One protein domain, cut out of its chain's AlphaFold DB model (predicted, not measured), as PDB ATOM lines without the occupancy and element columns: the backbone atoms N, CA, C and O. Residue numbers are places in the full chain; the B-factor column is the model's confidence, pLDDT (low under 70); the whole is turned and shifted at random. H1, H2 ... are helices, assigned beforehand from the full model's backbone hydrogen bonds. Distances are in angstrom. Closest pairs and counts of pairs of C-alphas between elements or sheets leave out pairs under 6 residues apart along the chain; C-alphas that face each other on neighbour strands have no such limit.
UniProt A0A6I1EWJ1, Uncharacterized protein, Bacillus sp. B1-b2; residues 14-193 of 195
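This is residues 14 to 193 of the 195 residues of an uncharacterized protein of Bacillus sp. B1-b2 (UniProt A0A6I1EWJ1). Picture a crossed assembly of helices round H3, which runs through the middle: H2, H4 and H7 pack round its first part, H5 and H6 meet its later part, and the long hairpin of H8 and H9 crosses beyond its last residue. H1 packs on H5 and on the beginning of H9, and H2, with residues 37 to 42 sticking out, makes the end of the long axis away from Ser 193. The printed part has 180 residues with nine named helices, H1 to H9 in order, and no named strand; its class is all helix. It is compact, with a radius of gyration of the C-alphas of 16.6 A, yet elongated, spanning 55 by 35 by 29 A.

Find C-alpha 14 at (-14.921, -11.801, 31.298); there H1 begins, residues 14 to 23. H2 follows as residues 26 to 38, 18.4 A long. From C-alpha 45 at (-13.834, -23.661, 4.616) H3 runs 29.0 A to residue 64. Next come H4, residues 73 to 83, H5, residues 86 to 97, H6, residues 113 to 126 and 20.1 A long, and H7, residues 131 to 136. H8, residues 147 to 163, measures 24.5 A. H9, residues 170 to 191, is the longest at 32.5 A and ends at C-alpha 191, (-46.072, -9.127, 30.428).

Start at H3, the hub, which touches five helices. H2 and H3 form a helical hairpin at a steep tilt of 44 degrees, with Ser 32 and Ile 48 closest, C-alphas 7.1 A apart. H4 touches H3 about perpendicular, at 77 degrees, the closest C-alphas being those of Leu 55 and Ile 75, 5.8 A apart. H7 touches H3 at Gly 133 and Glu 54, their closest C-alphas, 6.5 A apart. H5 and H6 each only just touch H3, with 3 pairs of C-alphas within 8 A. Look next at H1, which touches H5 at a shallow tilt of 9 degrees, opposite ways; the closest C-alphas, of Ile 22 and Leu 96, are 6.6 A apart. H8 and H9 form a helical hairpin at a shallow tilt of 21 degrees, their closest C-alphas, of Ile 158 and Ile 182, 5.8 A apart. H2 and H9 are apart. In the backbone, every O i to N i+4 pair is within hydrogen-bond range in H1 to H7 and H9, and 11 of 13 are in H8.

The C-alphas of Lys 40 and Ser 193 are the two farthest apart, at 55.2 A. The printed part has no cut. The link from H5 to H6, residues 98 to 112, is long. Check the B-factor column for pLDDT under 70 at residues 40 to 43, 108 to 109 and 190 to 193; the mean of the printed part is 90.6.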
ATOM      1  N   ARG A  14     -15.607 -10.680  30.642       91.88
ATOM      2  CA  ARG A  14     -14.921 -11.801  31.298       91.88
ATOM      3  C   ARG A  14     -15.532 -13.153  30.913       91.88
ATOM      4  O   ARG A  14     -14.799 -14.084  30.601       91.88
ATOM      5  N   THR A  15     -16.861 -13.267  30.923       92.31
ATOM      6  CA  THR A  15     -17.560 -14.498  30.522       92.31
ATOM      7  C   THR A  15     -17.428 -14.772  29.028       92.31
ATOM      8  O   THR A  15     -17.220 -15.922  28.643       92.31
ATOM      9  N   ASN A  16     -17.449 -13.732  28.191       91.75
ATOM     10  CA  ASN A  16     -17.210 -13.876  26.756       91.75
ATOM     11  C   ASN A  16     -15.798 -14.405  26.453       91.75
ATOM     12  O   ASN A  16     -15.638 -15.336  25.668       91.75
ATOM     13  N   GLU A  17     -14.773 -13.826  27.079       91.75
ATOM     14  CA  GLU A  17     -13.372 -14.232  26.904       91.75
ATOM     15  C   GLU A  17     -13.134 -15.659  27.400       91.75
ATOM     16  O   GLU A  17     -12.539 -16.466  26.687       91.75
ATOM     17  N   TYR A  18     -13.667 -16.001  28.576       92.25
ATOM     18  CA  TYR A  18     -13.559 -17.345  29.138       92.25
ATOM     19  C   TYR A  18     -14.151 -18.413  28.208       92.25
ATOM     20  O   TYR A  18     -13.498 -19.412  27.902       92.25
ATOM     21  N   LEU A  19     -15.378 -18.195  27.722       93.06
ATOM     22  CA  LEU A  19     -16.040 -19.154  26.841       93.06
ATOM     23  C   LEU A  19     -15.344 -19.243  25.485       93.06
ATOM     24  O   LEU A  19     -15.147 -20.351  24.992       93.06
ATOM     25  N   ASN A  20     -14.916 -18.119  24.905       91.94
ATOM     26  CA  ASN A  20     -14.136 -18.149  23.668       91.94
ATOM     27  C   ASN A  20     -12.852 -18.976  23.828       91.94
ATOM     28  O   ASN A  20     -12.591 -19.815  22.968       91.94
ATOM     29  N   GLY A  21     -12.146 -18.855  24.958       92.38
ATOM     30  CA  GLY A  21     -10.977 -19.683  25.266       92.38
ATOM     31  C   GLY A  21     -11.296 -21.179  25.387       92.38
ATOM     32  O   GLY A  21     -10.560 -22.011  24.862       92.38
ATOM     33  N   ILE A  22     -12.427 -21.555  25.999       91.94
ATOM     34  CA  ILE A  22     -12.887 -22.960  26.006       91.94
ATOM     35  C   ILE A  22     -13.176 -23.447  24.585       91.94
ATOM     36  O   ILE A  22     -12.885 -24.588  24.242       91.94
ATOM     37  N   PHE A  23     -13.755 -22.606  23.735       91.56
ATOM     38  CA  PHE A  23     -14.112 -22.980  22.371       91.56
ATOM     39  C   PHE A  23     -12.939 -22.922  21.377       91.56
ATOM     40  O   PHE A  23     -13.119 -23.310  20.217       91.56
ATOM     41  N   GLU A  24     -11.749 -22.507  21.808       87.44
ATOM     42  CA  GLU A  24     -10.475 -22.722  21.104       87.44
ATOM     43  C   GLU A  24      -9.894 -24.129  21.325       87.44
ATOM     44  O   GLU A  24      -8.801 -24.424  20.843       87.44
ATOM     45  N   ASP A  25     -10.622 -25.012  22.017       91.38
ATOM     46  CA  ASP A  25     -10.177 -26.374  22.299       91.38
ATOM     47  C   ASP A  25      -9.756 -27.148  21.035       91.38
ATOM     48  O   ASP A  25     -10.370 -27.059  19.961       91.38
ATOM     49  N   GLU A  26      -8.709 -27.961  21.200       93.06
ATOM     50  CA  GLU A  26      -8.118 -28.821  20.176       93.06
ATOM     51  C   GLU A  26      -9.161 -29.707  19.470       93.06
ATOM     52  O   GLU A  26      -9.020 -29.995  18.276       93.06
ATOM     53  N   LEU A  27     -10.238 -30.083  20.173       96.38
ATOM     54  CA  LEU A  27     -11.386 -30.802  19.624       96.38
ATOM     55  C   LEU A  27     -11.876 -30.197  18.303       96.38
ATOM     56  O   LEU A  27     -12.062 -30.918  17.322       96.38
ATOM     57  N   PHE A  28     -12.087 -28.880  18.253       95.19
ATOM     58  CA  PHE A  28     -12.689 -28.236  17.083       95.19
ATOM     59  C   PHE A  28     -11.703 -28.080  15.927       95.19
ATOM     60  O   PHE A  28     -12.113 -28.105  14.763       95.19
ATOM     61  N   THR A  29     -10.409 -27.980  16.230       93.44
ATOM     62  CA  THR A  29      -9.343 -28.019  15.222       93.44
ATOM     63  C   THR A  29      -9.293 -29.394  14.557       93.44
ATOM     64  O   THR A  29      -9.350 -29.483  13.328       93.44
ATOM     65  N   LYS A  30      -9.291 -30.471  15.355       95.00
ATOM     66  CA  LYS A  30      -9.327 -31.858  14.863       95.00
ATOM     67  C   LYS A  30     -10.602 -32.163  14.082       95.00
ATOM     68  O   LYS A  30     -10.538 -32.763  13.008       95.00
ATOM     69  N   LEU A  31     -11.751 -31.703  14.577       95.25
ATOM     70  CA  LEU A  31     -13.030 -31.830  13.883       95.25
ATOM     71  C   LEU A  31     -12.975 -31.164  12.506       95.25
ATOM     72  O   LEU A  31     -13.311 -31.801  11.511       95.25
ATOM     73  N   SER A  32     -12.508 -29.915  12.423       92.75
ATOM     74  CA  SER A  32     -12.399 -29.195  11.149       92.75
ATOM     75  C   SER A  32     -11.515 -29.942  10.144       92.75
ATOM     76  O   SER A  32     -11.944 -30.201   9.018       92.75
ATOM     77  N   GLN A  33     -10.329 -30.392  10.569       91.69
ATOM     78  CA  GLN A  33      -9.411 -31.182   9.737       91.69
ATOM     79  C   GLN A  33     -10.057 -32.475   9.226       91.69
ATOM     80  O   GLN A  33      -9.975 -32.789   8.037       91.69
ATOM     81  N   ARG A  34     -10.751 -33.207  10.102       92.75
ATOM     82  CA  ARG A  34     -11.438 -34.452   9.743       92.75
ATOM     83  C   ARG A  34     -12.557 -34.223   8.733       92.75
ATOM     84  O   ARG A  34     -12.649 -34.959   7.753       92.75
ATOM     85  N   ILE A  35     -13.383 -33.200   8.933       92.44
ATOM     86  CA  ILE A  35     -14.477 -32.870   8.012       92.44
ATOM     87  C   ILE A  35     -13.938 -32.448   6.641       92.44
ATOM     88  O   ILE A  35     -14.496 -32.856   5.620       92.44
ATOM     89  N   LEU A  36     -12.849 -31.676   6.601       90.00
ATOM     90  CA  LEU A  36     -12.178 -31.301   5.352       90.00
ATOM     91  C   LEU A  36     -11.647 -32.528   4.601       90.00
ATOM     92  O   LEU A  36     -11.878 -32.651   3.399       90.00
ATOM     93  N   TYR A  37     -11.011 -33.457   5.317       88.56
ATOM     94  CA  TYR A  37     -10.511 -34.708   4.750       88.56
ATOM     95  C   TYR A  37     -11.638 -35.579   4.169       88.56
ATOM     96  O   TYR A  37     -11.577 -35.984   3.007       88.56
ATOM     97  N   LEU A  38     -12.708 -35.822   4.940       88.19
ATOM     98  CA  LEU A  38     -13.833 -36.668   4.514       88.19
ATOM     99  C   LEU A  38     -14.564 -36.114   3.284       88.19
ATOM    100  O   LEU A  38     -15.061 -36.877   2.457       88.19
ATOM    101  N   LYS A  39     -14.611 -34.788   3.139       83.19
ATOM    102  CA  LYS A  39     -15.309 -34.108   2.039       83.19
ATOM    103  C   LYS A  39     -14.479 -33.968   0.757       83.19
ATOM    104  O   LYS A  39     -14.985 -33.361  -0.184       83.19
ATOM    105  N   LYS A  40     -13.255 -34.524   0.710       69.56
ATOM    106  CA  LYS A  40     -12.373 -34.602  -0.476       69.56
ATOM    107  C   LYS A  40     -12.352 -33.304  -1.302       69.56
ATOM    108  O   LYS A  40     -12.835 -33.275  -2.429       69.56
ATOM    109  N   GLU A  41     -11.825 -32.238  -0.693       61.66
ATOM    110  CA  GLU A  41     -11.505 -30.934  -1.305       61.66
ATOM    111  C   GLU A  41     -12.481 -30.418  -2.380       61.66
ATOM    112  O   GLU A  41     -12.191 -30.442  -3.573       61.66
ATOM    113  N   LYS A  42     -13.622 -29.863  -1.938       56.25
ATOM    114  CA  LYS A  42     -14.320 -28.749  -2.627       56.25
ATOM    115  C   LYS A  42     -15.408 -28.067  -1.791       56.25
ATOM    116  O   LYS A  42     -16.353 -27.500  -2.337       56.25
ATOM    117  N   GLN A  43     -15.314 -28.107  -0.460       61.16
ATOM    118  CA  GLN A  43     -16.297 -27.440   0.391       61.16
ATOM    119  C   GLN A  43     -15.715 -26.195   1.047       61.16
ATOM    120  O   GLN A  43     -14.574 -26.172   1.496       61.16
ATOM    121  N   ASN A  44     -16.520 -25.136   1.041       80.62
ATOM    122  CA  ASN A  44     -16.141 -23.810   1.493       80.62
ATOM    123  C   ASN A  44     -15.695 -23.870   2.970       80.62
ATOM    124  O   ASN A  44     -16.525 -24.098   3.847       80.62
ATOM    125  N   ILE A  45     -14.398 -23.678   3.250       85.94
ATOM    126  CA  ILE A  45     -13.834 -23.661   4.616       85.94
ATOM    127  C   ILE A  45     -14.619 -22.692   5.508       85.94
ATOM    128  O   ILE A  45     -14.887 -22.993   6.670       85.94
ATOM    129  N   CYS A  46     -15.062 -21.558   4.951       87.44
ATOM    130  CA  CYS A  46     -15.923 -20.619   5.659       87.44
ATOM    131  C   CYS A  46     -17.239 -21.285   6.081       87.44
ATOM    132  O   CYS A  46     -17.616 -21.181   7.241       87.44
ATOM    133  N   LEU A  47     -17.899 -22.043   5.197       89.12
ATOM    134  CA  LEU A  47     -19.117 -22.782   5.540       89.12
ATOM    135  C   LEU A  47     -18.878 -23.778   6.684       89.12
ATOM    136  O   LEU A  47     -19.666 -23.804   7.623       89.12
ATOM    137  N   ILE A  48     -17.795 -24.558   6.635       89.94
ATOM    138  CA  ILE A  48     -17.475 -25.538   7.690       89.94
ATOM    139  C   ILE A  48     -17.241 -24.833   9.025       89.94
ATOM    140  O   ILE A  48     -17.837 -25.215  10.029       89.94
ATOM    141  N   ASN A  49     -16.433 -23.771   9.039       91.62
ATOM    142  CA  ASN A  49     -16.163 -23.004  10.255       91.62
ATOM    143  C   ASN A  49     -17.444 -22.408  10.854       91.62
ATOM    144  O   ASN A  49     -17.599 -22.377  12.071       91.62
ATOM    145  N   GLN A  50     -18.380 -21.989  10.006       93.25
ATOM    146  CA  GLN A  50     -19.670 -21.448  10.427       93.25
ATOM    147  C   GLN A  50     -20.587 -22.541  10.982       93.25
ATOM    148  O   GLN A  50     -21.221 -22.337  12.007       93.25
ATOM    149  N   GLN A  51     -20.620 -23.733  10.382       94.00
ATOM    150  CA  GLN A  51     -21.363 -24.860  10.954       94.00
ATOM    151  C   GLN A  51     -20.749 -25.336  12.282       94.00
ATOM    152  O   GLN A  51     -21.477 -25.648  13.218       94.00
ATOM    153  N   ILE A  52     -19.417 -25.331  12.408       95.69
ATOM    154  CA  ILE A  52     -18.737 -25.613  13.680       95.69
ATOM    155  C   ILE A  52     -19.084 -24.545  14.729       95.69
ATOM    156  O   ILE A  52     -19.306 -24.890  15.885       95.69
ATOM    157  N   LEU A  53     -19.180 -23.268  14.352       96.19
ATOM    158  CA  LEU A  53     -19.670 -22.215  15.247       96.19
ATOM    159  C   LEU A  53     -21.090 -22.516  15.754       96.19
ATOM    160  O   LEU A  53     -21.352 -22.387  16.949       96.19
ATOM    161  N   GLU A  54     -21.991 -22.974  14.884       97.56
ATOM    162  CA  GLU A  54     -23.343 -23.372  15.292       97.56
ATOM    163  C   GLU A  54     -23.345 -24.590  16.229       97.56
ATOM    164  O   GLU A  54     -24.091 -24.598  17.208       97.56
ATOM    165  N   LEU A  55     -22.458 -25.570  16.013       97.62
ATOM    166  CA  LEU A  55     -22.257 -26.670  16.962       97.62
ATOM    167  C   LEU A  55     -21.806 -26.153  18.336       97.62
ATOM    168  O   LEU A  55     -22.345 -26.569  19.358       97.62
ATOM    169  N   LYS A  56     -20.847 -25.223  18.381       97.69
ATOM    170  CA  LYS A  56     -20.355 -24.628  19.636       97.69
ATOM    171  C   LYS A  56     -21.473 -23.927  20.411       97.69
ATOM    172  O   LYS A  56     -21.639 -24.165  21.605       97.69
ATOM    173  N   ARG A  57     -22.271 -23.109  19.716       97.62
ATOM    174  CA  ARG A  57     -23.450 -22.430  20.279       97.62
ATOM    175  C   ARG A  57     -24.458 -23.431  20.830       97.62
ATOM    176  O   ARG A  57     -24.934 -23.263  21.949       97.62
ATOM    177  N   PHE A  58     -24.734 -24.494  20.079       97.81
ATOM    178  CA  PHE A  58     -25.619 -25.560  20.527       97.81
ATOM    179  C   PHE A  58     -25.088 -26.267  21.781       97.81
ATOM    180  O   PHE A  58     -25.840 -26.441  22.733       97.81
ATOM    181  N   LEU A  59     -23.801 -26.628  21.830       97.69
ATOM    182  CA  LEU A  59     -23.203 -27.297  22.991       97.69
ATOM    183  C   LEU A  59     -23.248 -26.424  24.250       97.69
ATOM    184  O   LEU A  59     -23.485 -26.942  25.339       97.69
ATOM    185  N   LEU A  60     -23.095 -25.103  24.107       97.12
ATOM    186  CA  LEU A  60     -23.313 -24.169  25.212       97.12
ATOM    187  C   LEU A  60     -24.774 -24.180  25.688       97.12
ATOM    188  O   LEU A  60     -25.024 -24.265  26.889       97.12
ATOM    189  N   LEU A  61     -25.739 -24.120  24.769       97.50
ATOM    190  CA  LEU A  61     -27.160 -24.190  25.122       97.50
ATOM    191  C   LEU A  61     -27.508 -25.520  25.802       97.50
ATOM    192  O   LEU A  61     -28.145 -25.518  26.849       97.50
ATOM    193  N   LYS A  62     -27.026 -26.645  25.267       96.88
ATOM    194  CA  LYS A  62     -27.198 -27.990  25.835       96.88
ATOM    195  C   LYS A  62     -26.552 -28.125  27.217       96.88
ATOM    196  O   LYS A  62     -27.064 -28.847  28.066       96.88
ATOM    197  N   ALA A  63     -25.445 -27.422  27.463       95.75
ATOM    198  CA  ALA A  63     -24.808 -27.378  28.774       95.75
ATOM    199  C   ALA A  63     -25.646 -26.634  29.828       95.75
ATOM    200  O   ALA A  63     -25.561 -26.983  31.005       95.75
ATOM    201  N   LEU A  64     -26.431 -25.634  29.410       95.62
ATOM    202  CA  LEU A  64     -27.337 -24.862  30.268       95.62
ATOM    203  C   LEU A  64     -28.703 -25.544  30.438       95.62
ATOM    204  O   LEU A  64     -29.288 -25.473  31.517       95.62
ATOM    205  N   VAL A  65     -29.185 -26.204  29.383       96.31
ATOM    206  CA  VAL A  65     -30.503 -26.850  29.285       96.31
ATOM    207  C   VAL A  65     -30.324 -28.281  28.746       96.31
ATOM    208  O   VAL A  65     -30.379 -28.505  27.529       96.31
ATOM    209  N   PRO A  66     -30.055 -29.263  29.627       94.38
ATOM    210  CA  PRO A  66     -29.791 -30.652  29.243       94.38
ATOM    211  C   PRO A  66     -30.887 -31.334  28.413       94.38
ATOM    212  O   PRO A  66     -30.581 -32.268  27.668       94.38
ATOM    213  N   SER A  67     -32.138 -30.888  28.490       93.31
ATOM    214  CA  SER A  67     -33.282 -31.427  27.747       93.31
ATOM    215  C   SER A  67     -33.309 -31.022  26.272       93.31
ATOM    216  O   SER A  67     -34.037 -31.640  25.499       93.31
ATOM    217  N   LEU A  68     -32.504 -30.037  25.839       94.38
ATOM    218  CA  LEU A  68     -32.529 -29.555  24.453       94.38
ATOM    219  C   LEU A  68     -32.197 -30.655  23.440       94.38
ATOM    220  O   LEU A  68     -31.132 -31.271  23.486       94.38
ATOM    221  N   GLU A  69     -33.089 -30.862  22.484       94.19
ATOM    222  CA  GLU A  69     -32.899 -31.799  21.377       94.19
ATOM    223  C   GLU A  69     -32.126 -31.154  20.218       94.19
ATOM    224  O   GLU A  69     -32.028 -29.929  20.104       94.19
ATOM    225  N   MET A  70     -31.572 -31.987  19.335       94.50
ATOM    226  CA  MET A  70     -30.914 -31.525  18.116       94.50
ATOM    227  C   MET A  70     -31.936 -31.306  16.989       94.50
ATOM    228  O   MET A  70     -32.647 -32.226  16.599       94.50
ATOM    229  N   TYR A  71     -31.970 -30.100  16.413       93.56
ATOM    230  CA  TYR A  71     -32.926 -29.726  15.354       93.56
ATOM    231  C   TYR A  71     -32.294 -29.528  13.968       93.56
ATOM    232  O   TYR A  71     -32.971 -29.081  13.043       93.56
ATOM    233  N   SER A  72     -31.003 -29.832  13.807       94.50
ATOM    234  CA  SER A  72     -30.303 -29.708  12.526       94.50
ATOM    235  C   SER A  72     -29.520 -30.974  12.197       94.50
ATOM    236  O   SER A  72     -28.496 -31.210  12.832       94.50
ATOM    237  N   PRO A  73     -29.897 -31.732  11.149       93.19
ATOM    238  CA  PRO A  73     -29.137 -32.910  10.721       93.19
ATOM    239  C   PRO A  73     -27.673 -32.594  10.384       93.19
ATOM    240  O   PRO A  73     -26.774 -33.400  10.600       93.19
ATOM    241  N   SER A  74     -27.408 -31.391   9.861       92.88
ATOM    242  CA  SER A  74     -26.045 -30.989   9.502       92.88
ATOM    243  C   SER A  74     -25.162 -30.721  10.723       92.88
ATOM    244  O   SER A  74     -23.983 -31.071  10.699       92.88
ATOM    245  N   ILE A  75     -25.727 -30.136  11.782       96.19
ATOM    246  CA  ILE A  75     -25.016 -29.892  13.042       96.19
ATOM    247  C   ILE A  75     -24.939 -31.179  13.865       96.19
ATOM    248  O   ILE A  75     -23.913 -31.432  14.489       96.19
ATOM    249  N   ASP A  76     -25.964 -32.029  13.788       96.12
ATOM    250  CA  ASP A  76     -25.987 -33.357  14.399       96.12
ATOM    251  C   ASP A  76     -24.825 -34.226  13.911       96.12
ATOM    252  O   ASP A  76     -24.059 -34.759  14.708       96.12
ATOM    253  N   ASN A  77     -24.599 -34.264  12.595       94.56
ATOM    254  CA  ASN A  77     -23.452 -34.959  12.012       94.56
ATOM    255  C   ASN A  77     -22.114 -34.417  12.534       94.56
ATOM    256  O   ASN A  77     -21.212 -35.196  12.824       94.56
ATOM    257  N   LEU A  78     -21.968 -33.097  12.689       95.81
ATOM    258  CA  LEU A  78     -20.750 -32.532  13.279       95.81
ATOM    259  C   LEU A  78     -20.593 -32.923  14.750       95.81
ATOM    260  O   LEU A  78     -19.471 -33.169  15.194       95.81
ATOM    261  N   TRP A  79     -21.695 -32.998  15.495       97.25
ATOM    262  CA  TRP A  79     -21.668 -33.447  16.879       97.25
ATOM    263  C   TRP A  79     -21.239 -34.917  16.963       97.25
ATOM    264  O   TRP A  79     -20.301 -35.222  17.702       97.25
ATOM    265  N   HIS A  80     -21.807 -35.799  16.136       96.19
ATOM    266  CA  HIS A  80     -21.377 -37.196  16.018       96.19
ATOM    267  C   HIS A  80     -19.877 -37.316  15.729       96.19
ATOM    268  O   HIS A  80     -19.159 -38.014  16.444       96.19
ATOM    269  N   GLU A  81     -19.377 -36.589  14.729       96.75
ATOM    270  CA  GLU A  81     -17.955 -36.612  14.371       96.75
ATOM    271  C   GLU A  81     -17.062 -36.056  15.493       96.75
ATOM    272  O   GLU A  81     -15.936 -36.522  15.669       96.75
ATOM    273  N   SER A  82     -17.552 -35.099  16.290       97.19
ATOM    274  CA  SER A  82     -16.811 -34.577  17.446       97.19
ATOM    275  C   SER A  82     -16.662 -35.614  18.566       97.19
ATOM    276  O   SER A  82     -15.599 -35.702  19.176       97.19
ATOM    277  N   ILE A  83     -17.679 -36.453  18.787       97.44
ATOM    278  CA  ILE A  83     -17.688 -37.486  19.838       97.44
ATOM    279  C   ILE A  83     -16.646 -38.576  19.563       97.44
ATOM    280  O   ILE A  83     -16.087 -39.141  20.504       97.44
ATOM    281  N   LEU A  84     -16.324 -38.840  18.291       97.00
ATOM    282  CA  LEU A  84     -15.288 -39.807  17.909       97.00
ATOM    283  C   LEU A  84     -13.897 -39.434  18.439       97.00
ATOM    284  O   LEU A  84     -13.068 -40.315  18.665       97.00
ATOM    285  N   PHE A  85     -13.641 -38.151  18.708       97.56
ATOM    286  CA  PHE A  85     -12.450 -37.706  19.428       97.56
ATOM    287  C   PHE A  85     -12.654 -37.848  20.939       97.56
ATOM    288  O   PHE A  85     -12.554 -36.875  21.680       97.56
ATOM    289  N   THR A  86     -12.948 -39.067  21.396       97.19
ATOM    290  CA  THR A  86     -13.498 -39.369  22.731       97.19
ATOM    291  C   THR A  86     -12.768 -38.674  23.882       97.19
ATOM    292  O   THR A  86     -13.414 -38.077  24.743       97.19
ATOM    293  N   LYS A  87     -11.426 -38.678  23.878       97.81
ATOM    294  CA  LYS A  87     -10.607 -37.977  24.879       97.81
ATOM    295  C   LYS A  87     -10.819 -36.459  24.840       97.81
ATOM    296  O   LYS A  87     -11.175 -35.873  25.857       97.81
ATOM    297  N   ASN A  88     -10.640 -35.837  23.673       98.12
ATOM    298  CA  ASN A  88     -10.807 -34.392  23.502       98.12
ATOM    299  C   ASN A  88     -12.250 -33.952  23.789       98.12
ATOM    300  O   ASN A  88     -12.467 -32.927  24.427       98.12
ATOM    301  N   TYR A  89     -13.238 -34.745  23.372       98.25
ATOM    302  CA  TYR A  89     -14.647 -34.472  23.637       98.25
ATOM    303  C   TYR A  89     -14.957 -34.513  25.136       98.25
ATOM    304  O   TYR A  89     -15.596 -33.600  25.662       98.25
ATOM    305  N   ASN A  90     -14.454 -35.526  25.847       97.44
ATOM    306  CA  ASN A  90     -14.611 -35.625  27.295       97.44
ATOM    307  C   ASN A  90     -13.962 -34.437  28.025       97.44
ATOM    308  O   ASN A  90     -14.595 -33.833  28.892       97.44
ATOM    309  N   GLU A  91     -12.728 -34.083  27.663       96.56
ATOM    310  CA  GLU A  91     -12.013 -32.936  28.237       96.56
ATOM    311  C   GLU A  91     -12.759 -31.622  27.981       96.56
ATOM    312  O   GLU A  91     -12.974 -30.849  28.916       96.56
ATOM    313  N   PHE A  92     -13.224 -31.394  26.751       97.00
ATOM    314  CA  PHE A  92     -14.027 -30.228  26.393       97.00
ATOM    315  C   PHE A  92     -15.311 -30.133  27.232       97.00
ATOM    316  O   PHE A  92     -15.603 -29.072  27.783       97.00
ATOM    317  N   CYS A  93     -16.064 -31.228  27.387       96.19
ATOM    318  CA  CYS A  93     -17.302 -31.227  28.174       96.19
ATOM    319  C   CYS A  93     -17.047 -30.849  29.643       96.19
ATOM    320  O   CYS A  93     -17.771 -30.035  30.228       96.19
ATOM    321  N   HIS A  94     -15.971 -31.385  30.228       94.69
ATOM    322  CA  HIS A  94     -15.577 -31.069  31.599       94.69
ATOM    323  C   HIS A  94     -15.089 -29.625  31.745       94.69
ATOM    324  O   HIS A  94     -15.454 -28.977  32.724       94.69
ATOM    325  N   LYS A  95     -14.356 -29.084  30.765       94.12
ATOM    326  CA  LYS A  95     -13.999 -27.656  30.737       94.12
ATOM    327  C   LYS A  95     -15.236 -26.764  30.612       94.12
ATOM    328  O   LYS A  95     -15.325 -25.761  31.307       94.12
ATOM    329  N   LEU A  96     -16.203 -27.131  29.764       94.75
ATOM    330  CA  LEU A  96     -17.390 -26.314  29.513       94.75
ATOM    331  C   LEU A  96     -18.359 -26.300  30.696       94.75
ATOM    332  O   LEU A  96     -18.763 -25.226  31.126       94.75
ATOM    333  N   LYS A  97     -18.762 -27.472  31.207       93.44
ATOM    334  CA  LYS A  97     -19.806 -27.580  32.249       93.44
ATOM    335  C   LYS A  97     -19.457 -28.460  33.442       93.44
ATOM    336  O   LYS A  97     -20.268 -28.580  34.361       93.44
ATOM    337  N   GLY A  98     -18.279 -29.077  33.446       92.69
ATOM    338  CA  GLY A  98     -17.821 -29.952  34.532       92.69
ATOM    339  C   GLY A  98     -18.425 -31.344  34.532       92.69
ATOM    340  O   GLY A  98     -18.355 -32.022  35.552       92.69
ATOM    341  N   ASP A  99     -19.053 -31.744  33.431       92.88
ATOM    342  CA  ASP A  99     -19.642 -33.066  33.262       92.88
ATOM    343  C   ASP A  99     -19.783 -33.382  31.771       92.88
ATOM    344  O   ASP A  99     -19.752 -32.469  30.938       92.88
ATOM    345  N   PHE A 100     -19.961 -34.654  31.432       95.25
ATOM    346  CA  PHE A 100     -20.116 -35.102  30.054       95.25
ATOM    347  C   PHE A 100     -21.419 -34.570  29.433       95.25
ATOM    348  O   PHE A 100     -22.483 -34.592  30.054       95.25
ATOM    349  N   ILE A 101     -21.357 -34.089  28.186       95.62
ATOM    350  CA  ILE A 101     -22.553 -33.707  27.422       95.62
ATOM    351  C   ILE A 101     -22.975 -34.915  26.594       95.62
ATOM    352  O   ILE A 101     -22.353 -35.243  25.582       95.62
ATOM    353  N   HIS A 102     -24.042 -35.578  27.026       94.06
ATOM    354  CA  HIS A 102     -24.578 -36.728  26.314       94.06
ATOM    355  C   HIS A 102     -25.289 -36.300  25.028       94.06
ATOM    356  O   HIS A 102     -26.149 -35.414  25.031       94.06
ATOM    357  N   HIS A 103     -24.935 -36.969  23.934       91.44
ATOM    358  CA  HIS A 103     -25.734 -36.978  22.717       91.44
ATOM    359  C   HIS A 103     -26.856 -38.002  22.874       91.44
ATOM    360  O   HIS A 103     -26.610 -39.117  23.332       91.44
ATOM    361  N   ASN A 104     -28.081 -37.601  22.536       84.38
ATOM    362  CA  ASN A 104     -29.227 -38.497  22.478       84.38
ATOM    363  C   ASN A 104     -29.822 -38.405  21.067       84.38
ATOM    364  O   ASN A 104     -30.442 -37.383  20.758       84.38
ATOM    365  N   PRO A 105     -29.604 -39.409  20.201       75.38
ATOM    366  CA  PRO A 105     -30.108 -39.379  18.839       75.38
ATOM    367  C   PRO A 105     -31.632 -39.295  18.818       75.38
ATOM    368  O   PRO A 105     -32.318 -40.039  19.521       75.38
ATOM    369  N   ASN A 106     -32.171 -38.431  17.960       72.25
ATOM    370  CA  ASN A 106     -33.605 -38.386  17.704       72.25
ATOM    371  C   ASN A 106     -33.997 -39.601  16.852       72.25
ATOM    372  O   ASN A 106     -33.958 -39.558  15.625       72.25
ATOM    373  N   LEU A 107     -34.347 -40.706  17.514       71.69
ATOM    374  CA  LEU A 107     -34.786 -41.947  16.858       71.69
ATOM    375  C   LEU A 107     -36.212 -41.849  16.289       71.69
ATOM    376  O   LEU A 107     -36.616 -42.683  15.480       71.69
ATOM    377  N   HIS A 108     -36.973 -40.833  16.698       67.00
ATOM    378  CA  HIS A 108     -38.339 -40.586  16.251       67.00
ATOM    379  C   HIS A 108     -38.417 -39.331  15.380       67.00
ATOM    380  O   HIS A 108     -37.729 -38.340  15.614       67.00
ATOM    381  N   SER A 109     -39.294 -39.367  14.378       65.00
ATOM    382  CA  SER A 109     -39.499 -38.281  13.414       65.00
ATOM    383  C   SER A 109     -40.380 -37.138  13.932       65.00
ATOM    384  O   SER A 109     -40.540 -36.126  13.248       65.00
ATOM    385  N   THR A 110     -40.971 -37.270  15.122       77.50
ATOM    386  CA  THR A 110     -41.823 -36.233  15.709       77.50
ATOM    387  C   THR A 110     -40.971 -35.135  16.330       77.50
ATOM    388  O   THR A 110     -40.295 -35.359  17.330       77.50
ATOM    389  N   VAL A 111     -41.037 -33.934  15.760       82.56
ATOM    390  CA  VAL A 111     -40.367 -32.755  16.318       82.56
ATOM    391  C   VAL A 111     -41.063 -32.336  17.611       82.56
ATOM    392  O   VAL A 111     -42.266 -32.070  17.616       82.56
ATOM    393  N   ASN A 112     -40.300 -32.202  18.694       91.25
ATOM    394  CA  ASN A 112     -40.763 -31.560  19.916       91.25
ATOM    395  C   ASN A 112     -40.973 -30.053  19.676       91.25
ATOM    396  O   ASN A 112     -40.036 -29.258  19.733       91.25
ATOM    397  N   ILE A 113     -42.210 -29.648  19.376       93.25
ATOM    398  CA  ILE A 113     -42.556 -28.262  19.005       93.25
ATOM    399  C   ILE A 113     -42.231 -27.274  20.137       93.25
ATOM    400  O   ILE A 113     -41.698 -26.194  19.876       93.25
ATOM    401  N   ILE A 114     -42.515 -27.644  21.391       94.44
ATOM    402  CA  ILE A 114     -42.240 -26.801  22.566       94.44
ATOM    403  C   ILE A 114     -40.729 -26.662  22.768       94.44
ATOM    404  O   ILE A 114     -40.227 -25.551  22.937       94.44
ATOM    405  N   GLY A 115     -39.991 -27.774  22.700       94.38
ATOM    406  CA  GLY A 115     -38.533 -27.763  22.780       94.38
ATOM    407  C   GLY A 115     -37.903 -26.926  21.666       94.38
ATOM    408  O   GLY A 115     -36.975 -26.160  21.920       94.38
ATOM    409  N   ARG A 116     -38.436 -27.014  20.441       95.38
ATOM    410  CA  ARG A 116     -37.961 -26.240  19.291       95.38
ATOM    411  C   ARG A 116     -38.197 -24.742  19.472       95.38
ATOM    412  O   ARG A 116     -37.307 -23.953  19.170       95.38
ATOM    413  N   TYR A 117     -39.364 -24.356  19.987       96.06
ATOM    414  CA  TYR A 117     -39.670 -22.963  20.310       96.06
ATOM    415  C   TYR A 117     -38.671 -22.392  21.323       96.06
ATOM    416  O   TYR A 117     -38.097 -21.327  21.098       96.06
ATOM    417  N   TRP A 118     -38.410 -23.118  22.415       96.38
ATOM    418  CA  TRP A 118     -37.464 -22.658  23.431       96.38
ATOM    419  C   TRP A 118     -36.020 -22.670  22.948       96.38
ATOM    420  O   TRP A 118     -35.277 -21.754  23.290       96.38
ATOM    421  N   PHE A 119     -35.625 -23.630  22.114       97.12
ATOM    422  CA  PHE A 119     -34.331 -23.589  21.438       97.12
ATOM    423  C   PHE A 119     -34.165 -22.297  20.630       97.12
ATOM    424  O   PHE A 119     -33.171 -21.594  20.811       97.12
ATOM    425  N   ASP A 120     -35.145 -21.956  19.788       97.19
ATOM    426  CA  ASP A 120     -35.094 -20.747  18.965       97.19
ATOM    427  C   ASP A 120     -35.020 -19.486  19.836       97.19
ATOM    428  O   ASP A 120     -34.199 -18.600  19.583       97.19
ATOM    429  N   TRP A 121     -35.829 -19.425  20.897       96.38
ATOM    430  CA  TRP A 121     -35.836 -18.304  21.832       96.38
ATOM    431  C   TRP A 121     -34.488 -18.148  22.546       96.38
ATOM    432  O   TRP A 121     -33.916 -17.059  22.541       96.38
ATOM    433  N   LEU A 122     -33.946 -19.230  23.119       97.00
ATOM    434  CA  LEU A 122     -32.657 -19.231  23.821       97.00
ATOM    435  C   LEU A 122     -31.521 -18.826  22.882       97.00
ATOM    436  O   LEU A 122     -30.662 -18.018  23.246       97.00
ATOM    437  N   TYR A 123     -31.542 -19.360  21.661       97.38
ATOM    438  CA  TYR A 123     -30.566 -19.039  20.637       97.38
ATOM    439  C   TYR A 123     -30.606 -17.549  20.291       97.38
ATOM    440  O   TYR A 123     -29.581 -16.878  20.375       97.38
ATOM    441  N   LEU A 124     -31.773 -17.016  19.918       95.56
ATOM    442  CA  LEU A 124     -31.919 -15.613  19.514       95.56
ATOM    443  C   LEU A 124     -31.697 -14.647  20.680       95.56
ATOM    444  O   LEU A 124     -31.279 -13.504  20.481       95.56
ATOM    445  N   PHE A 125     -31.956 -15.102  21.905       95.19
ATOM    446  CA  PHE A 125     -31.626 -14.353  23.100       95.19
ATOM    447  C   PHE A 125     -30.103 -14.216  23.238       95.19
ATOM    448  O   PHE A 125     -29.603 -13.104  23.391       95.19
ATOM    449  N   LEU A 126     -29.334 -15.301  23.139       95.31
ATOM    450  CA  LEU A 126     -27.887 -15.245  23.378       95.31
ATOM    451  C   LEU A 126     -27.060 -14.807  22.168       95.31
ATOM    452  O   LEU A 126     -26.027 -14.167  22.357       95.31
ATOM    453  N   PHE A 127     -27.493 -15.107  20.947       95.06
ATOM    454  CA  PHE A 127     -26.683 -14.967  19.738       95.06
ATOM    455  C   PHE A 127     -27.394 -14.178  18.641       95.06
ATOM    456  O   PHE A 127     -28.621 -14.076  18.593       95.06
ATOM    457  N   LYS A 128     -26.597 -13.682  17.689       91.81
ATOM    458  CA  LYS A 128     -27.086 -13.128  16.425       91.81
ATOM    459  C   LYS A 128     -26.771 -14.100  15.280       91.81
ATOM    460  O   LYS A 128     -25.599 -14.210  14.896       91.81
ATOM    461  N   PRO A 129     -27.770 -14.807  14.716       92.75
ATOM    462  CA  PRO A 129     -27.531 -15.688  13.579       92.75
ATOM    463  C   PRO A 129     -27.176 -14.867  12.337       92.75
ATOM    464  O   PRO A 129     -27.826 -13.870  12.017       92.75
ATOM    465  N   ASN A 130     -26.157 -15.311  11.604       91.62
ATOM    466  CA  ASN A 130     -25.906 -14.847  10.240       91.62
ATOM    467  C   ASN A 130     -26.676 -15.725   9.235       91.62
ATOM    468  O   ASN A 130     -27.394 -16.645   9.624       91.62
ATOM    469  N   GLN A 131     -26.509 -15.474   7.934       92.81
ATOM    470  CA  GLN A 131     -27.198 -16.234   6.884       92.81
ATOM    471  C   GLN A 131     -26.949 -17.752   6.968       92.81
ATOM    472  O   GLN A 131     -27.859 -18.541   6.718       92.81
ATOM    473  N   ILE A 132     -25.734 -18.169   7.335       91.25
ATOM    474  CA  ILE A 132     -25.399 -19.588   7.484       91.25
ATOM    475  C   ILE A 132     -26.064 -20.155   8.736       91.25
ATOM    476  O   ILE A 132     -26.663 -21.216   8.639       91.25
ATOM    477  N   GLY A 133     -26.043 -19.441   9.865       93.25
ATOM    478  CA  GLY A 133     -26.771 -19.832  11.076       93.25
ATOM    479  C   GLY A 133     -28.265 -20.032  10.806       93.25
ATOM    480  O   GLY A 133     -28.802 -21.101  11.078       93.25
ATOM    481  N   TRP A 134     -28.916 -19.063  10.152       95.81
ATOM    482  CA  TRP A 134     -30.315 -19.177   9.715       95.81
ATOM    483  C   TRP A 134     -30.576 -20.438   8.884       95.81
ATOM    484  O   TRP A 134     -31.556 -21.147   9.115       95.81
ATOM    485  N   LYS A 135     -29.688 -20.743   7.932       95.31
ATOM    486  CA  LYS A 135     -29.799 -21.939   7.092       95.31
ATOM    487  C   LYS A 135     -29.552 -23.229   7.879       95.31
ATOM    488  O   LYS A 135     -30.269 -24.200   7.667       95.31
ATOM    489  N   SER A 136     -28.571 -23.243   8.782       95.06
ATOM    490  CA  SER A 136     -28.211 -24.409   9.597       95.06
ATOM    491  C   SER A 136     -29.376 -24.884  10.460       95.06
ATOM    492  O   SER A 136     -29.560 -26.089  10.600       95.06
ATOM    493  N   TRP A 137     -30.185 -23.964  10.991       96.25
ATOM    494  CA  TRP A 137     -31.320 -24.274  11.872       96.25
ATOM    495  C   TRP A 137     -32.675 -24.367  11.156       96.25
ATOM    496  O   TRP A 137     -33.702 -24.612  11.795       96.25
ATOM    497  N   ASN A 138     -32.674 -24.218   9.826       95.12
ATOM    498  CA  ASN A 138     -33.874 -24.175   8.990       95.12
ATOM    499  C   ASN A 138     -34.870 -23.087   9.440       95.12
ATOM    500  O   ASN A 138     -36.063 -23.343   9.591       95.12
ATOM    501  N   GLY A 139     -34.367 -21.875   9.687       95.31
ATOM    502  CA  GLY A 139     -35.153 -20.770  10.239       95.31
ATOM    503  C   GLY A 139     -35.199 -20.747  11.768       95.31
ATOM    504  O   GLY A 139     -34.646 -21.626  12.419       95.31
ATOM    505  N   PHE A 140     -35.860 -19.731  12.326       96.12
ATOM    506  CA  PHE A 140     -36.121 -19.559  13.759       96.12
ATOM    507  C   PHE A 140     -37.543 -19.032  13.973       96.12
ATOM    508  O   PHE A 140     -38.069 -18.318  13.118       96.12
ATOM    509  N   MET A 141     -38.138 -19.345  15.125       94.44
ATOM    510  CA  MET A 141     -39.467 -18.895  15.559       94.44
ATOM    511  C   MET A 141     -40.584 -19.247  14.564       94.44
ATOM    512  O   MET A 141     -41.561 -18.516  14.418       94.44
ATOM    513  N   LEU A 142     -40.447 -20.380  13.864       90.00
ATOM    514  CA  LEU A 142     -41.461 -20.868  12.919       90.00
ATOM    515  C   LEU A 142     -42.671 -21.490  13.629       90.00
ATOM    516  O   LEU A 142     -43.760 -21.557  13.065       90.00
ATOM    517  N   GLN A 143     -42.473 -21.949  14.867       86.88
ATOM    518  CA  GLN A 143     -43.519 -22.539  15.693       86.88
ATOM    519  C   GLN A 143     -44.261 -21.453  16.469       86.88
ATOM    520  O   GLN A 143     -43.641 -20.572  17.066       86.88
ATOM    521  N   LYS A 144     -45.592 -21.543  16.501       88.56
ATOM    522  CA  LYS A 144     -46.444 -20.689  17.333       88.56
ATOM    523  C   LYS A 144     -46.987 -21.514  18.492       88.56
ATOM    524  O   LYS A 144     -47.608 -22.547  18.264       88.56
ATOM    525  N   LEU A 145     -46.751 -21.046  19.711       90.06
ATOM    526  CA  LEU A 145     -47.324 -21.616  20.927       90.06
ATOM    527  C   LEU A 145     -48.445 -20.710  21.436       90.06
ATOM    528  O   LEU A 145     -48.376 -19.490  21.273       90.06
ATOM    529  N   SER A 146     -49.462 -21.298  22.065       91.69
ATOM    530  CA  SER A 146     -50.445 -20.530  22.828       91.69
ATOM    531  C   SER A 146     -49.804 -19.928  24.077       91.69
ATOM    532  O   SER A 146     -48.807 -20.434  24.600       91.69
ATOM    533  N   GLU A 147     -50.418 -18.884  24.625       89.62
ATOM    534  CA  GLU A 147     -49.944 -18.262  25.864       89.62
ATOM    535  C   GLU A 147     -49.904 -19.253  27.032       89.62
ATOM    536  O   GLU A 147     -48.953 -19.273  27.813       89.62
ATOM    537  N   SER A 148     -50.894 -20.148  27.105       89.88
ATOM    538  CA  SER A 148     -50.939 -21.223  28.097       89.88
ATOM    539  C   SER A 148     -49.775 -22.208  27.951       89.88
ATOM    540  O   SER A 148     -49.174 -22.591  28.956       89.88
ATOM    541  N   GLN A 149     -49.407 -22.580  26.720       93.00
ATOM    542  CA  GLN A 149     -48.250 -23.436  26.452       93.00
ATOM    543  C   GLN A 149     -46.943 -22.742  26.838       93.00
ATOM    544  O   GLN A 149     -46.095 -23.365  27.480       93.00
ATOM    545  N   ILE A 150     -46.785 -21.459  26.496       91.94
ATOM    546  CA  ILE A 150     -45.600 -20.666  26.852       91.94
ATOM    547  C   ILE A 150     -45.469 -20.583  28.374       91.94
ATOM    548  O   ILE A 150     -44.421 -20.937  28.906       91.94
ATOM    549  N   LYS A 151     -46.536 -20.205  29.087       89.31
ATOM    550  CA  LYS A 151     -46.527 -20.061  30.550       89.31
ATOM    551  C   LYS A 151     -46.213 -21.373  31.270       89.31
ATOM    552  O   LYS A 151     -45.419 -21.389  32.208       89.31
ATOM    553  N   ALA A 152     -46.818 -22.480  30.834       90.38
ATOM    554  CA  ALA A 152     -46.579 -23.787  31.440       90.38
ATOM    555  C   ALA A 152     -45.146 -24.287  31.188       90.38
ATOM    556  O   ALA A 152     -44.488 -24.794  32.096       90.38
ATOM    557  N   SER A 153     -44.640 -24.133  29.961       93.62
ATOM    558  CA  SER A 153     -43.320 -24.652  29.585       93.62
ATOM    559  C   SER A 153     -42.153 -23.764  30.028       93.62
ATOM    560  O   SER A 153     -41.089 -24.296  30.345       93.62
ATOM    561  N   SER A 154     -42.340 -22.444  30.143       94.19
ATOM    562  CA  SER A 154     -41.309 -21.525  30.648       94.19
ATOM    563  C   SER A 154     -40.959 -21.801  32.111       94.19
ATOM    564  O   SER A 154     -39.791 -21.731  32.488       94.19
ATOM    565  N   TYR A 155     -41.944 -22.176  32.935       91.75
ATOM    566  CA  TYR A 155     -41.711 -22.582  34.321       91.75
ATOM    567  C   TYR A 155     -40.784 -23.801  34.407       91.75
ATOM    568  O   TYR A 155     -39.800 -23.776  35.148       91.75
ATOM    569  N   ASN A 156     -41.054 -24.832  33.601       93.62
ATOM    570  CA  ASN A 156     -40.224 -26.036  33.544       93.62
ATOM    571  C   ASN A 156     -38.804 -25.719  33.061       93.62
ATOM    572  O   ASN A 156     -37.841 -26.180  33.669       93.62
ATOM    573  N   LEU A 157     -38.667 -24.866  32.041       95.88
ATOM    574  CA  LEU A 157     -37.366 -24.418  31.547       95.88
ATOM    575  C   LEU A 157     -36.571 -23.654  32.621       95.88
ATOM    576  O   LEU A 157     -35.381 -23.898  32.806       95.88
ATOM    577  N   ILE A 158     -37.222 -22.759  33.374       95.62
ATOM    578  CA  ILE A 158     -36.591 -22.040  34.491       95.62
ATOM    579  C   ILE A 158     -36.110 -23.018  35.568       95.62
ATOM    580  O   ILE A 158     -35.009 -22.849  36.096       95.62
ATOM    581  N   LEU A 159     -36.935 -24.004  35.937       94.75
ATOM    582  CA  LEU A 159     -36.555 -25.015  36.924       94.75
ATOM    583  C   LEU A 159     -35.359 -25.836  36.453       94.75
ATOM    584  O   LEU A 159     -34.440 -26.067  37.236       94.75
ATOM    585  N   GLU A 160     -35.351 -26.235  35.187       95.56
ATOM    586  CA  GLU A 160     -34.240 -26.969  34.602       95.56
ATOM    587  C   GLU A 160     -32.944 -26.157  34.661       95.56
ATOM    588  O   GLU A 160     -31.977 -26.621  35.260       95.56
ATOM    589  N   ILE A 161     -32.946 -24.915  34.159       95.56
ATOM    590  CA  ILE A 161     -31.767 -24.032  34.180       95.56
ATOM    591  C   ILE A 161     -31.236 -23.846  35.610       95.56
ATOM    592  O   ILE A 161     -30.026 -23.854  35.829       95.56
ATOM    593  N   LYS A 162     -32.123 -23.698  36.605       93.75
ATOM    594  CA  LYS A 162     -31.728 -23.574  38.021       93.75
ATOM    595  C   LYS A 162     -31.076 -24.837  38.575       93.75
ATOM    596  O   LYS A 162     -30.180 -24.733  39.409       93.75
ATOM    597  N   ASN A 163     -31.564 -26.001  38.157       92.00
ATOM    598  CA  ASN A 163     -31.141 -27.299  38.674       92.00
ATOM    599  C   ASN A 163     -29.980 -27.908  37.874       92.00
ATOM    600  O   ASN A 163     -29.441 -28.941  38.278       92.00
ATOM    601  N   THR A 164     -29.570 -27.284  36.766       88.12
ATOM    602  CA  THR A 164     -28.405 -27.705  35.990       88.12
ATOM    603  C   THR A 164     -27.166 -27.755  36.883       88.12
ATOM    604  O   THR A 164     -26.704 -26.751  37.427       88.12
ATOM    605  N   ASN A 165     -26.603 -28.956  37.031       83.50
ATOM    606  CA  ASN A 165     -25.435 -29.185  37.873       83.50
ATOM    607  C   ASN A 165     -24.168 -28.647  37.188       83.50
ATOM    608  O   ASN A 165     -23.599 -29.285  36.294       83.50
ATOM    609  N   LEU A 166     -23.754 -27.453  37.607       84.62
ATOM    610  CA  LEU A 166     -22.532 -26.785  37.177       84.62
ATOM    611  C   LEU A 166     -21.441 -26.986  38.232       84.62
ATOM    612  O   LEU A 166     -21.608 -26.607  39.395       84.62
ATOM    613  N   LYS A 167     -20.313 -27.566  37.822       79.69
ATOM    614  CA  LYS A 167     -19.147 -27.834  38.682       79.69
ATOM    615  C   LYS A 167     -17.974 -26.929  38.274       79.69
ATOM    616  O   LYS A 167     -18.070 -26.269  37.249       79.69
ATOM    617  N   GLY A 168     -16.899 -26.900  39.063       80.69
ATOM    618  CA  GLY A 168     -15.619 -26.266  38.696       80.69
ATOM    619  C   GLY A 168     -15.645 -24.747  38.466       80.69
ATOM    620  O   GLY A 168     -16.612 -24.061  38.806       80.69
ATOM    621  N   ASP A 169     -14.565 -24.230  37.878       74.12
ATOM    622  CA  ASP A 169     -14.334 -22.798  37.617       74.12
ATOM    623  C   ASP A 169     -15.350 -22.197  36.626       74.12
ATOM    624  O   ASP A 169     -15.770 -21.044  36.745       74.12
ATOM    625  N   GLN A 170     -15.834 -23.013  35.690       82.94
ATOM    626  CA  GLN A 170     -16.875 -22.697  34.713       82.94
ATOM    627  C   GLN A 170     -18.227 -22.360  35.349       82.94
ATOM    628  O   GLN A 170     -19.056 -21.690  34.722       82.94
ATOM    629  N   LYS A 171     -18.462 -22.788  36.599       88.50
ATOM    630  CA  LYS A 171     -19.720 -22.552  37.315       88.50
ATOM    631  C   LYS A 171     -20.072 -21.073  37.350       88.50
ATOM    632  O   LYS A 171     -21.232 -20.744  37.126       88.50
ATOM    633  N   TYR A 172     -19.105 -20.192  37.603       90.75
ATOM    634  CA  TYR A 172     -19.349 -18.748  37.646       90.75
ATOM    635  C   TYR A 172     -19.936 -18.245  36.318       90.75
ATOM    636  O   TYR A 172     -21.009 -17.642  36.298       90.75
ATOM    637  N   HIS A 173     -19.269 -18.572  35.211       93.00
ATOM    638  CA  HIS A 173     -19.598 -18.090  33.871       93.00
ATOM    639  C   HIS A 173     -20.946 -18.619  33.370       93.00
ATOM    640  O   HIS A 173     -21.775 -17.859  32.873       93.00
ATOM    641  N   LEU A 174     -21.216 -19.911  33.564       93.62
ATOM    642  CA  LEU A 174     -22.503 -20.496  33.183       93.62
ATOM    643  C   LEU A 174     -23.644 -20.075  34.124       93.62
ATOM    644  O   LEU A 174     -24.783 -19.943  33.676       93.62
ATOM    645  N   THR A 175     -23.357 -19.790  35.400       93.19
ATOM    646  CA  THR A 175     -24.352 -19.234  36.336       93.19
ATOM    647  C   THR A 175     -24.741 -17.807  35.952       93.19
ATOM    648  O   THR A 175     -25.914 -17.458  36.066       93.19
ATOM    649  N   GLU A 176     -23.797 -16.984  35.486       93.94
ATOM    650  CA  GLU A 176     -24.085 -15.637  34.971       93.94
ATOM    651  C   GLU A 176     -25.110 -15.698  33.829       93.94
ATOM    652  O   GLU A 176     -26.156 -15.054  33.903       93.94
ATOM    653  N   ILE A 177     -24.865 -16.554  32.831       95.12
ATOM    654  CA  ILE A 177     -25.790 -16.748  31.706       95.12
ATOM    655  C   ILE A 177     -27.133 -17.309  32.195       95.12
ATOM    656  O   ILE A 177     -28.189 -16.835  31.783       95.12
ATOM    657  N   SER A 178     -27.111 -18.283  33.108       95.38
ATOM    658  CA  SER A 178     -28.327 -18.892  33.664       95.38
ATOM    659  C   SER A 178     -29.223 -17.864  34.356       95.38
ATOM    660  O   SER A 178     -30.433 -17.857  34.136       95.38
ATOM    661  N   LYS A 179     -28.647 -16.965  35.166       94.06
ATOM    662  CA  LYS A 179     -29.391 -15.893  35.848       94.06
ATOM    663  C   LYS A 179     -30.060 -14.956  34.849       94.06
ATOM    664  O   LYS A 179     -31.259 -14.725  34.965       94.06
ATOM    665  N   LEU A 180     -29.312 -14.515  33.841       94.56
ATOM    666  CA  LEU A 180     -29.819 -13.652  32.779       94.56
ATOM    667  C   LEU A 180     -30.997 -14.290  32.020       94.56
ATOM    668  O   LEU A 180     -32.009 -13.637  31.769       94.56
ATOM    669  N   LEU A 181     -30.880 -15.575  31.667       95.12
ATOM    670  CA  LEU A 181     -31.957 -16.316  31.007       95.12
ATOM    671  C   LEU A 181     -33.202 -16.399  31.898       95.12
ATOM    672  O   LEU A 181     -34.309 -16.132  31.435       95.12
ATOM    673  N   ILE A 182     -33.025 -16.735  33.178       94.75
ATOM    674  CA  ILE A 182     -34.126 -16.854  34.142       94.75
ATOM    675  C   ILE A 182     -34.840 -15.515  34.340       94.75
ATOM    676  O   ILE A 182     -36.069 -15.501  34.408       94.75
ATOM    677  N   GLU A 183     -34.102 -14.414  34.466       94.00
ATOM    678  CA  GLU A 183     -34.674 -13.069  34.597       94.00
ATOM    679  C   GLU A 183     -35.544 -12.745  33.386       94.00
ATOM    680  O   GLU A 183     -36.738 -12.488  33.544       94.00
ATOM    681  N   LYS A 184     -35.014 -12.917  32.170       92.75
ATOM    682  CA  LYS A 184     -35.795 -12.616  30.971       92.75
ATOM    683  C   LYS A 184     -37.027 -13.516  30.810       92.75
ATOM    684  O   LYS A 184     -38.084 -13.028  30.419       92.75
ATOM    685  N   LEU A 185     -36.915 -14.810  31.116       91.69
ATOM    686  CA  LEU A 185     -38.049 -15.739  31.049       91.69
ATOM    687  C   LEU A 185     -39.172 -15.352  32.027       91.69
ATOM    688  O   LEU A 185     -40.349 -15.536  31.717       91.69
ATOM    689  N   LYS A 186     -38.832 -14.798  33.198       89.19
ATOM    690  CA  LYS A 186     -39.823 -14.290  34.157       89.19
ATOM    691  C   LYS A 186     -40.508 -13.022  33.656       89.19
ATOM    692  O   LYS A 186     -41.730 -12.944  33.764       89.19
ATOM    693  N   ASP A 187     -39.755 -12.085  33.085       84.50
ATOM    694  CA  ASP A 187     -40.313 -10.836  32.552       84.50
ATOM    695  C   ASP A 187     -41.337 -11.124  31.450       84.50
ATOM    696  O   ASP A 187     -42.469 -10.640  31.507       84.50
ATOM    697  N   SER A 188     -40.996 -12.015  30.512       76.12
ATOM    698  CA  SER A 188     -41.911 -12.436  29.445       76.12
ATOM    699  C   SER A 188     -43.200 -13.072  29.980       76.12
ATOM    700  O   SER A 188     -44.268 -12.841  29.425       76.12
ATOM    701  N   ASN A 189     -43.140 -13.813  31.091       71.31
ATOM    702  CA  ASN A 189     -44.344 -14.353  31.733       71.31
ATOM    703  C   ASN A 189     -45.190 -13.272  32.432       71.31
ATOM    704  O   ASN A 189     -46.412 -13.417  32.517       71.31
ATOM    705  N   SER A 190     -44.562 -12.219  32.968       62.97
ATOM    706  CA  SER A 190     -45.275 -11.121  33.635       62.97
ATOM    707  C   SER A 190     -46.027 -10.225  32.650       62.97
ATOM    708  O   SER A 190     -47.186  -9.910  32.900       62.97
ATOM    709  N   GLU A 191     -45.431  -9.912  31.494       59.47
ATOM    710  CA  GLU A 191     -46.072  -9.127  30.428       59.47
ATOM    711  C   GLU A 191     -47.289  -9.857  29.831       59.47
ATOM    712  O   GLU A 191     -48.309  -9.238  29.549       59.47
ATOM    713  N   MET A 192     -47.227 -11.189  29.723       54.66
ATOM    714  CA  MET A 192     -48.340 -12.027  29.248       54.66
ATOM    715  C   MET A 192     -49.472 -12.214  30.270       54.66
ATOM    716  O   MET A 192     -50.497 -12.791  29.939       54.66
ATOM    717  N   SER A 193     -49.291 -11.788  31.524       46.66
ATOM    718  CA  SER A 193     -50.317 -11.914  32.574       46.66
ATOM    719  C   SER A 193     -51.187 -10.654  32.723       46.66
ATOM    720  O   SER A 193     -52.042 -10.625  33.604       46.66
TER     721      SER A 193